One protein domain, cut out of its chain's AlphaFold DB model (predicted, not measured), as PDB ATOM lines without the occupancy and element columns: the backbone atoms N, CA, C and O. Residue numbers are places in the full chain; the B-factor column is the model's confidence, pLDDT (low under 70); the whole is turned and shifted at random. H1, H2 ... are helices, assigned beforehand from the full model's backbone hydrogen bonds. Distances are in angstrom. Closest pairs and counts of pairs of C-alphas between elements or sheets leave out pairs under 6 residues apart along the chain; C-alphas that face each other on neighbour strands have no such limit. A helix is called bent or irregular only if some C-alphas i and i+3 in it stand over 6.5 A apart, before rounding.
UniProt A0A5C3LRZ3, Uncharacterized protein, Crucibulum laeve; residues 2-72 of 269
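This is residues 2 to 72 of the 269 residues of an uncharacterized protein of Crucibulum laeve (UniProt A0A5C3LRZ3). A small helical body has H2 as its longest helix, H3 crosswise to its first part and short H4 near both; a long link leads from H1, off at one end, to H2. The 71 printed residues hold four named helices, H1 to H4, and no named strand; the class is all helix, with 31 residues, under half, in named elements. The whole is compact, with a radius of gyration of the C-alphas of 12.2 A and spans of 35 by 27 by 20 A.

H2, residues 25 to 38, touches H3, residues 50 to 58, with residues 25 to 29 alone, about perpendicular at 81 degrees; their closest C-alphas, of Ala 25 and Tyr 53, are 6.9 A apart. H4, residues 62 to 65, touches H3 only at the corner, C-alphas 58 and 65 being closest at 4.4 A. H2 and H4 are close but not clearly touching. H1, residues 5 to 8, is apart from H2, H3 and H4. Every O i to N i+4 pair is within hydrogen-bond range in H2 and H3; H1 and H4 are too short for one.

H2 runs 19.9 A from C-alpha 25 at (-18.966, -32.479, 15.637); H3 runs 12.3 A. H4 runs 4.8 A to C-alpha 65 at (-24.029, -24.153, 2.583). H1 is irregular, 7.5 A from C-alpha 5 to 8.

The printed part has no cut. The links H1 to H2 and H2 to H3 are long. Residue 2 is under pLDDT 70.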
ATOM      1  N   GLN A   2     -36.343 -33.421  29.823       65.06
ATOM      2  CA  GLN A   2     -36.822 -34.594  29.057       65.06
ATOM      3  C   GLN A   2     -37.380 -34.238  27.663       65.06
ATOM      4  O   GLN A   2     -37.426 -35.090  26.782       65.06
ATOM      5  N   TYR A   3     -37.757 -32.975  27.440       76.19
ATOM      6  CA  TYR A   3     -38.357 -32.494  26.193       76.19
ATOM      7  C   TYR A   3     -37.719 -31.172  25.749       76.19
ATOM      8  O   TYR A   3     -37.352 -30.351  26.587       76.19
ATOM      9  N   HIS A   4     -37.583 -30.960  24.436       80.62
ATOM     10  CA  HIS A   4     -37.154 -29.668  23.888       80.62
ATOM     11  C   HIS A   4     -38.289 -28.636  23.991       80.62
ATOM     12  O   HIS A   4     -39.466 -28.994  23.996       80.62
ATOM     13  N   ILE A   5     -37.943 -27.349  24.039       73.56
ATOM     14  CA  ILE A   5     -38.886 -26.249  24.313       73.56
ATOM     15  C   ILE A   5     -40.066 -26.168  23.335       73.56
ATOM     16  O   ILE A   5     -41.176 -25.828  23.728       73.56
ATOM     17  N   CYS A   6     -39.864 -26.564  22.079       82.44
ATOM     18  CA  CYS A   6     -40.923 -26.550  21.073       82.44
ATOM     19  C   CYS A   6     -41.787 -27.825  21.054       82.44
ATOM     20  O   CYS A   6     -42.629 -27.957  20.173       82.44
ATOM     21  N   LYS A   7     -41.603 -28.776  21.984       82.62
ATOM     22  CA  LYS A   7     -42.305 -30.075  21.963       82.62
ATOM     23  C   LYS A   7     -43.831 -29.938  21.962       82.62
ATOM     24  O   LYS A   7     -44.506 -30.779  21.378       82.62
ATOM     25  N   PHE A   8     -44.348 -28.901  22.615       86.06
ATOM     26  CA  PHE A   8     -45.784 -28.648  22.755       86.06
ATOM     27  C   PHE A   8     -46.319 -27.599  21.770       86.06
ATOM     28  O   PHE A   8     -47.486 -27.230  21.854       86.06
ATOM     29  N   SER A   9     -45.489 -27.101  20.847       90.00
ATOM     30  CA  SER A   9     -45.959 -26.187  19.804       90.00
ATOM     31  C   SER A   9     -46.693 -26.960  18.708       90.00
ATOM     32  O   SER A   9     -46.189 -27.960  18.200       90.00
ATOM     33  N   THR A  10     -47.857 -26.457  18.299       89.56
ATOM     34  CA  THR A  10     -48.640 -26.984  17.168       89.56
ATOM     35  C   THR A  10     -47.974 -26.743  15.809       89.56
ATOM     36  O   THR A  10     -48.316 -27.395  14.816       89.56
ATOM     37  N   ASP A  11     -47.009 -25.824  15.761       90.69
ATOM     38  CA  ASP A  11     -46.272 -25.471  14.547       90.69
ATOM     39  C   ASP A  11     -45.101 -26.427  14.279       90.69
ATOM     40  O   ASP A  11     -44.617 -26.523  13.151       90.69
ATOM     41  N   VAL A  12     -44.670 -27.202  15.282       90.38
ATOM     42  CA  VAL A  12     -43.607 -28.199  15.112       90.38
ATOM     43  C   VAL A  12     -44.164 -29.467  14.481       90.38
ATOM     44  O   VAL A  12     -45.004 -30.154  15.058       90.38
ATOM     45  N   LYS A  13     -43.650 -29.814  13.298       90.56
ATOM     46  CA  LYS A  13     -44.029 -31.046  12.590       90.56
ATOM     47  C   LYS A  13     -43.154 -32.240  12.954       90.56
ATOM     48  O   LYS A  13     -43.659 -33.357  13.025       90.56
ATOM     49  N   ARG A  14     -41.855 -32.021  13.174       90.06
ATOM     50  CA  ARG A  14     -40.873 -33.063  13.508       90.06
ATOM     51  C   ARG A  14     -39.775 -32.512  14.410       90.06
ATOM     52  O   ARG A  14     -39.488 -31.318  14.388       90.06
ATOM     53  N   SER A  15     -39.147 -33.413  15.163       91.12
ATOM     54  CA  SER A  15     -37.998 -33.121  16.017       91.12
ATOM     55  C   SER A  15     -36.949 -34.207  15.844       91.12
ATOM     56  O   SER A  15     -37.268 -35.391  15.932       91.12
ATOM     57  N   HIS A  16     -35.696 -33.804  15.658       90.44
ATOM     58  CA  HIS A  16     -34.574 -34.720  15.482       90.44
ATOM     59  C   HIS A  16     -33.628 -34.617  16.670       90.44
ATOM     60  O   HIS A  16     -33.308 -33.520  17.133       90.44
ATOM     61  N   ARG A  17     -33.167 -35.768  17.159       90.44
ATOM     62  CA  ARG A  17     -32.068 -35.827  18.119       90.44
ATOM     63  C   ARG A  17     -30.772 -36.021  17.344       90.44
ATOM     64  O   ARG A  17     -30.674 -36.935  16.534       90.44
ATOM     65  N   VAL A  18     -29.799 -35.164  17.611       92.81
ATOM     66  CA  VAL A  18     -28.469 -35.185  16.994       92.81
ATOM     67  C   VAL A  18     -27.400 -35.254  18.082       92.81
ATOM     68  O   VAL A  18     -27.705 -35.056  19.263       92.81
ATOM     69  N   ALA A  19     -26.164 -35.568  17.694       92.81
ATOM     70  CA  ALA A  19     -25.033 -35.546  18.612       92.81
ATOM     71  C   ALA A  19     -24.764 -34.132  19.148       92.81
ATOM     72  O   ALA A  19     -25.156 -33.126  18.555       92.81
ATOM     73  N   ILE A  20     -24.101 -34.065  20.300       90.69
ATOM     74  CA  ILE A  20     -23.697 -32.809  20.927       90.69
ATOM     75  C   ILE A  20     -22.471 -32.280  20.156       90.69
ATOM     76  O   ILE A  20     -21.441 -32.952  20.177       90.69
ATOM     77  N   PRO A  21     -22.518 -31.085  19.530       90.81
ATOM     78  CA  PRO A  21     -21.456 -30.625  18.625       90.81
ATOM     79  C   PRO A  21     -20.054 -30.593  19.247       90.81
ATOM     80  O   PRO A  21     -19.077 -30.947  18.601       90.81
ATOM     81  N   ARG A  22     -19.958 -30.201  20.526       89.69
ATOM     82  CA  ARG A  22     -18.679 -30.127  21.258       89.69
ATOM     83  C   ARG A  22     -18.065 -31.495  21.593       89.69
ATOM     84  O   ARG A  22     -16.903 -31.544  21.967       89.69
ATOM     85  N   GLU A  23     -18.859 -32.565  21.557       92.69
ATOM     86  CA  GLU A  23     -18.421 -33.937  21.866       92.69
ATOM     87  C   GLU A  23     -18.191 -34.732  20.578       92.69
ATOM     88  O   GLU A  23     -17.201 -35.446  20.464       92.69
ATOM     89  N   ASP A  24     -19.082 -34.572  19.598       94.94
ATOM     90  CA  ASP A  24     -19.012 -35.221  18.293       94.94
ATOM     91  C   ASP A  24     -19.552 -34.274  17.209       94.94
ATOM     92  O   ASP A  24     -20.737 -34.270  16.855       94.94
ATOM     93  N   ALA A  25     -18.653 -33.434  16.694       94.19
ATOM     94  CA  ALA A  25     -18.966 -32.479  15.637       94.19
ATOM     95  C   ALA A  25     -19.399 -33.188  14.347       94.19
ATOM     96  O   ALA A  25     -20.377 -32.787  13.718       94.19
ATOM     97  N   ALA A  26     -18.719 -34.271  13.964       96.00
ATOM     98  CA  ALA A  26     -19.016 -34.997  12.731       96.00
ATOM     99  C   ALA A  26     -20.412 -35.639  12.776       96.00
ATOM    100  O   ALA A  26     -21.198 -35.488  11.835       96.00
ATOM    101  N   GLY A  27     -20.759 -36.294  13.887       96.19
ATOM    102  CA  GLY A  27     -22.085 -36.860  14.106       96.19
ATOM    103  C   GLY A  27     -23.174 -35.797  14.210       96.19
ATOM    104  O   GLY A  27     -24.283 -36.015  13.719       96.19
ATOM    105  N   PHE A  28     -22.874 -34.620  14.770       96.25
ATOM    106  CA  PHE A  28     -23.811 -33.495  14.781       96.25
ATOM    107  C   PHE A  28     -24.135 -33.047  13.351       96.25
ATOM    108  O   PHE A  28     -25.306 -33.005  12.967       96.25
ATOM    109  N   ILE A  29     -23.105 -32.800  12.537       96.50
ATOM    110  CA  ILE A  29     -23.250 -32.390  11.137       96.50
ATOM    111  C   ILE A  29     -24.003 -33.447  10.322       96.50
ATOM    112  O   ILE A  29     -24.923 -33.119   9.566       96.50
ATOM    113  N   GLN A  30     -23.675 -34.727  10.500       97.25
ATOM    114  CA  GLN A  30     -24.373 -35.805   9.807       97.25
ATOM    115  C   GLN A  30     -25.835 -35.935  10.261       97.25
ATOM    116  O   GLN A  30     -26.718 -36.157   9.432       97.25
ATOM    117  N   GLY A  31     -26.112 -35.743  11.551       96.06
ATOM    118  CA  GLY A  31     -27.467 -35.713  12.095       96.06
ATOM    119  C   GLY A  31     -28.311 -34.582  11.505       96.06
ATOM    120  O   GLY A  31     -29.458 -34.813  11.120       96.06
ATOM    121  N   VAL A  32     -27.732 -33.388  11.355       95.75
ATOM    122  CA  VAL A  32     -28.395 -32.247  10.705       95.75
ATOM    123  C   VAL A  32     -28.687 -32.548   9.235       95.75
ATOM    124  O   VAL A  32     -29.823 -32.369   8.803       95.75
ATOM    125  N   LYS A  33     -27.731 -33.102   8.478       96.62
ATOM    126  CA  LYS A  33     -27.965 -33.518   7.079       96.62
ATOM    127  C   LYS A  33     -29.087 -34.549   6.957       96.62
ATOM    128  O   LYS A  33     -29.920 -34.454   6.061       96.62
ATOM    129  N   ASN A  34     -29.130 -35.529   7.858       96.00
ATOM    130  CA  ASN A  34     -30.194 -36.532   7.870       96.00
ATOM    131  C   ASN A  34     -31.561 -35.891   8.148       96.00
ATOM    132  O   ASN A  34     -32.524 -36.212   7.460       96.00
ATOM    133  N   ALA A  35     -31.637 -34.951   9.097       95.06
ATOM    134  CA  ALA A  35     -32.856 -34.193   9.376       95.06
ATOM    135  C   ALA A  35     -33.300 -33.351   8.169       95.06
ATOM    136  O   ALA A  35     -34.482 -33.335   7.831       95.06
ATOM    137  N   MET A  36     -32.353 -32.706   7.479       94.50
ATOM    138  CA  MET A  36     -32.633 -31.928   6.268       94.50
ATOM    139  C   MET A  36     -33.263 -32.785   5.169       94.50
ATOM    140  O   MET A  36     -34.213 -32.341   4.528       94.50
ATOM    141  N   LYS A  37     -32.771 -34.014   4.983       94.00
ATOM    142  CA  LYS A  37     -33.314 -34.964   4.004       94.00
ATOM    143  C   LYS A  37     -34.671 -35.521   4.425       94.00
ATOM    144  O   LYS A  37     -35.597 -35.502   3.626       94.00
ATOM    145  N   ASP A  38     -34.796 -35.993   5.666       93.12
ATOM    146  CA  ASP A  38     -36.021 -36.633   6.164       93.12
ATOM    147  C   ASP A  38     -37.227 -35.683   6.165       93.12
ATOM    148  O   ASP A  38     -38.337 -36.071   5.793       93.12
ATOM    149  N   ALA A  39     -37.011 -34.431   6.577       92.06
ATOM    150  CA  ALA A  39     -38.068 -33.432   6.696       92.06
ATOM    151  C   ALA A  39     -38.156 -32.479   5.492       92.06
ATOM    152  O   ALA A  39     -38.961 -31.551   5.536       92.06
ATOM    153  N   ASN A  40     -37.354 -32.700   4.440       92.56
ATOM    154  CA  ASN A  40     -37.246 -31.825   3.267       92.56
ATOM    155  C   ASN A  40     -37.082 -30.342   3.657       92.56
ATOM    156  O   ASN A  40     -37.894 -29.492   3.304       92.56
ATOM    157  N   ILE A  41     -36.062 -30.055   4.469       93.81
ATOM    158  CA  ILE A  41     -35.815 -28.715   5.014       93.81
ATOM    159  C   ILE A  41     -35.197 -27.832   3.931       93.81
ATOM    160  O   ILE A  41     -34.120 -28.152   3.432       93.81
ATOM    161  N   ASP A  42     -35.825 -26.692   3.647       93.00
ATOM    162  CA  ASP A  42     -35.316 -25.694   2.696       93.00
ATOM    163  C   ASP A  42     -34.346 -24.687   3.334       93.00
ATOM    164  O   ASP A  42     -33.466 -24.156   2.661       93.00
ATOM    165  N   LEU A  43     -34.483 -24.440   4.642       92.62
ATOM    166  CA  LEU A  43     -33.708 -23.441   5.377       92.62
ATOM    167  C   LEU A  43     -33.384 -23.918   6.797       92.62
ATOM    168  O   LEU A  43     -34.268 -24.288   7.568       92.62
ATOM    169  N   VAL A  44     -32.106 -23.859   7.160       92.38
ATOM    170  CA  VAL A  44     -31.589 -24.113   8.504       92.38
ATOM    171  C   VAL A  44     -31.305 -22.771   9.163       92.38
ATOM    172  O   VAL A  44     -30.461 -22.010   8.691       92.38
ATOM    173  N   ILE A  45     -31.997 -22.500  10.270       89.25
ATOM    174  CA  ILE A  45     -31.828 -21.288  11.075       89.25
ATOM    175  C   ILE A  45     -31.166 -21.683  12.404       89.25
ATOM    176  O   ILE A  45     -31.830 -22.280  13.256       89.25
ATOM    177  N   PRO A  46     -29.870 -21.387  12.593       87.94
ATOM    178  CA  PRO A  46     -29.186 -21.613  13.862       87.94
ATOM    179  C   PRO A  46     -29.735 -20.703  14.965       87.94
ATOM    180  O   PRO A  46     -30.101 -19.555  14.712       87.94
ATOM    181  N   MET A  47     -29.779 -21.210  16.196       80.00
ATOM    182  CA  MET A  47     -30.381 -20.519  17.343       80.00
ATOM    183  C   MET A  47     -29.354 -20.123  18.409       80.00
ATOM    184  O   MET A  47     -29.579 -19.129  19.108       80.00
ATOM    185  N   HIS A  48     -28.288 -20.918  18.564       82.81
ATOM    186  CA  HIS A  48     -27.184 -20.710  19.508       82.81
ATOM    187  C   HIS A  48     -25.816 -20.939  18.826       82.81
ATOM    188  O   HIS A  48     -25.573 -20.573  17.677       82.81
ATOM    189  N   GLU A  49     -24.860 -21.493  19.564       86.38
ATOM    190  CA  GLU A  49     -23.459 -21.621  19.154       86.38
ATOM    191  C   GLU A  49     -23.191 -22.814  18.238       86.38
ATOM    192  O   GLU A  49     -22.095 -22.939  17.696       86.38
ATOM    193  N   GLU A  50     -24.192 -23.656  17.984       88.56
ATOM    194  CA  GLU A  50     -24.119 -24.678  16.942       88.56
ATOM    195  C   GLU A  50     -23.841 -24.088  15.551       88.56
ATOM    196  O   GLU A  50     -23.303 -24.784  14.689       88.56
ATOM    197  N   ILE A  51     -24.132 -22.794  15.350       91.81
ATOM    198  CA  ILE A  51     -23.815 -22.075  14.114       91.81
ATOM    199  C   ILE A  51     -22.332 -22.154  13.752       91.81
ATOM    200  O   ILE A  51     -22.023 -22.239  12.571       91.81
ATOM    201  N   PHE A  52     -21.416 -22.177  14.727       92.50
ATOM    202  CA  PHE A  52     -19.983 -22.248  14.438       92.50
ATOM    203  C   PHE A  52     -19.626 -23.551  13.722       92.50
ATOM    204  O   PHE A  52     -18.917 -23.522  12.724       92.50
ATOM    205  N   TYR A  53     -20.186 -24.672  14.179       95.00
ATOM    206  CA  TYR A  53     -19.977 -25.983  13.564       95.00
ATOM    207  C   TYR A  53     -20.630 -26.059  12.182       95.00
ATOM    208  O   TYR A  53     -20.040 -26.586  11.243       95.00
ATOM    209  N   LEU A  54     -21.847 -25.520  12.041       95.38
ATOM    210  CA  LEU A  54     -22.562 -25.514  10.763       95.38
ATOM    211  C   LEU A  54     -21.880 -24.623   9.723       95.38
ATOM    212  O   LEU A  54     -21.790 -25.014   8.564       95.38
ATOM    213  N   ALA A  55     -21.405 -23.446  10.129       93.81
ATOM    214  CA  ALA A  55     -20.724 -22.508   9.249       93.81
ATOM    215  C   ALA A  55     -19.350 -23.030   8.824       93.81
ATOM    216  O   ALA A  55     -19.018 -22.921   7.649       93.81
ATOM    217  N   ASP A  56     -18.593 -23.645   9.738       95.50
ATOM    218  CA  ASP A  56     -17.332 -24.316   9.405       95.50
ATOM    219  C   ASP A  56     -17.565 -25.467   8.412       95.50
ATOM    220  O   ASP A  56     -16.952 -25.526   7.346       95.50
ATOM    221  N   ALA A  57     -18.562 -26.323   8.673       95.88
ATOM    222  CA  ALA A  57     -18.940 -27.384   7.741       95.88
ATOM    223  C   ALA A  57     -19.416 -26.837   6.382       95.88
ATOM    224  O   ALA A  57     -19.127 -27.428   5.342       95.88
ATOM    225  N   ALA A  58     -20.124 -25.705   6.355       95.75
ATOM    226  CA  ALA A  58     -20.609 -25.080   5.125       95.75
ATOM    227  C   ALA A  58     -19.479 -24.619   4.186       95.75
ATOM    228  O   ALA A  58     -19.722 -24.478   2.987       95.75
ATOM    229  N   GLU A  59     -18.250 -24.433   4.676       94.50
ATOM    230  CA  GLU A  59     -17.102 -24.111   3.818       94.50
ATOM    231  C   GLU A  59     -16.782 -25.256   2.838       94.50
ATOM    232  O   GLU A  59     -16.351 -25.007   1.712       94.50
ATOM    233  N   THR A  60     -17.054 -26.510   3.224       94.81
ATOM    234  CA  THR A  60     -16.713 -27.709   2.429       94.81
ATOM    235  C   THR A  60     -17.901 -28.614   2.094       94.81
ATOM    236  O   THR A  60     -17.768 -29.509   1.260       94.81
ATOM    237  N   VAL A  61     -19.080 -28.384   2.686       95.12
ATOM    238  CA  VAL A  61     -20.292 -29.198   2.495       95.12
ATOM    239  C   VAL A  61     -21.385 -28.377   1.785       95.12
ATOM    240  O   VAL A  61     -22.157 -27.674   2.445       95.12
ATOM    241  N   PRO A  62     -21.530 -28.490   0.444       94.06
ATOM    242  CA  PRO A  62     -22.485 -27.691  -0.338       94.06
ATOM    243  C   PRO A  62     -23.949 -27.854   0.091       94.06
ATOM    244  O   PRO A  62     -24.733 -26.906   0.043       94.06
ATOM    245  N   GLU A  63     -24.317 -29.056   0.543       93.25
ATOM    246  CA  GLU A  63     -25.667 -29.361   1.028       93.25
ATOM    247  C   GLU A  63     -26.057 -28.497   2.237       93.25
ATOM    248  O   GLU A  63     -27.204 -28.069   2.330       93.25
ATOM    249  N   ILE A  64     -25.106 -28.218   3.135       94.31
ATOM    250  CA  ILE A  64     -25.319 -27.343   4.294       94.31
ATOM    251  C   ILE A  64     -25.265 -25.892   3.840       94.31
ATOM    252  O   ILE A  64     -26.184 -25.131   4.126       94.31
ATOM    253  N   LYS A  65     -24.234 -25.523   3.070       94.06
ATOM    254  CA  LYS A  65     -24.029 -24.153   2.583       94.06
ATOM    255  C   LYS A  65     -25.254 -23.572   1.882       94.06
ATOM    256  O   LYS A  65     -25.600 -22.423   2.110       94.06
ATOM    257  N   SER A  66     -25.908 -24.370   1.041       92.50
ATOM    258  CA  SER A  66     -27.064 -23.934   0.245       92.50
ATOM    259  C   SER A  66     -28.327 -23.659   1.061       92.50
ATOM    260  O   SER A  66     -29.220 -22.982   0.562       92.50
ATOM    261  N   ARG A  67     -28.413 -24.169   2.295       93.25
ATOM    262  CA  ARG A  67     -29.613 -24.064   3.138       93.25
ATOM    263  C   ARG A  67     -29.351 -23.397   4.481       93.25
ATOM    264  O   ARG A  67     -30.291 -23.166   5.229       93.25
ATOM    265  N   LEU A  68     -28.102 -23.114   4.832       91.44
ATOM    266  CA  LEU A  68     -27.744 -22.530   6.115       91.44
ATOM    267  C   LEU A  68     -27.887 -21.009   6.082       91.44
ATOM    268  O   LEU A  68     -27.196 -20.324   5.329       91.44
ATOM    269  N   LEU A  69     -28.712 -20.472   6.977       86.81
ATOM    270  CA  LEU A  69     -28.791 -19.039   7.216       86.81
ATOM    271  C   LEU A  69     -27.682 -18.602   8.177       86.81
ATOM    272  O   LEU A  69     -27.901 -18.432   9.376       86.81
ATOM    273  N   SER A  70     -26.471 -18.450   7.644       85.44
ATOM    274  CA  SER A  70     -25.285 -18.022   8.389       85.44
ATOM    275  C   SER A  70     -24.367 -17.160   7.516       85.44
ATOM    276  O   SER A  70     -24.305 -17.385   6.305       85.44
ATOM    277  N   PRO A  71     -23.599 -16.217   8.089       83.94
ATOM    278  CA  PRO A  71     -22.475 -15.633   7.380       83.94
ATOM    279  C   PRO A  71     -21.309 -16.642   7.336       83.94
ATOM    280  O   PRO A  71     -21.368 -17.680   8.010       83.94
ATOM    281  N   PRO A  72     -20.238 -16.348   6.575       87.56
ATOM    282  CA  PRO A  72     -19.041 -17.185   6.545       87.56
ATOM    283  C   PRO A  72     -18.442 -17.398   7.939       87.56
ATOM    284  O   PRO A  72     -18.502 -16.505   8.793       87.56
TER     285      PRO A  72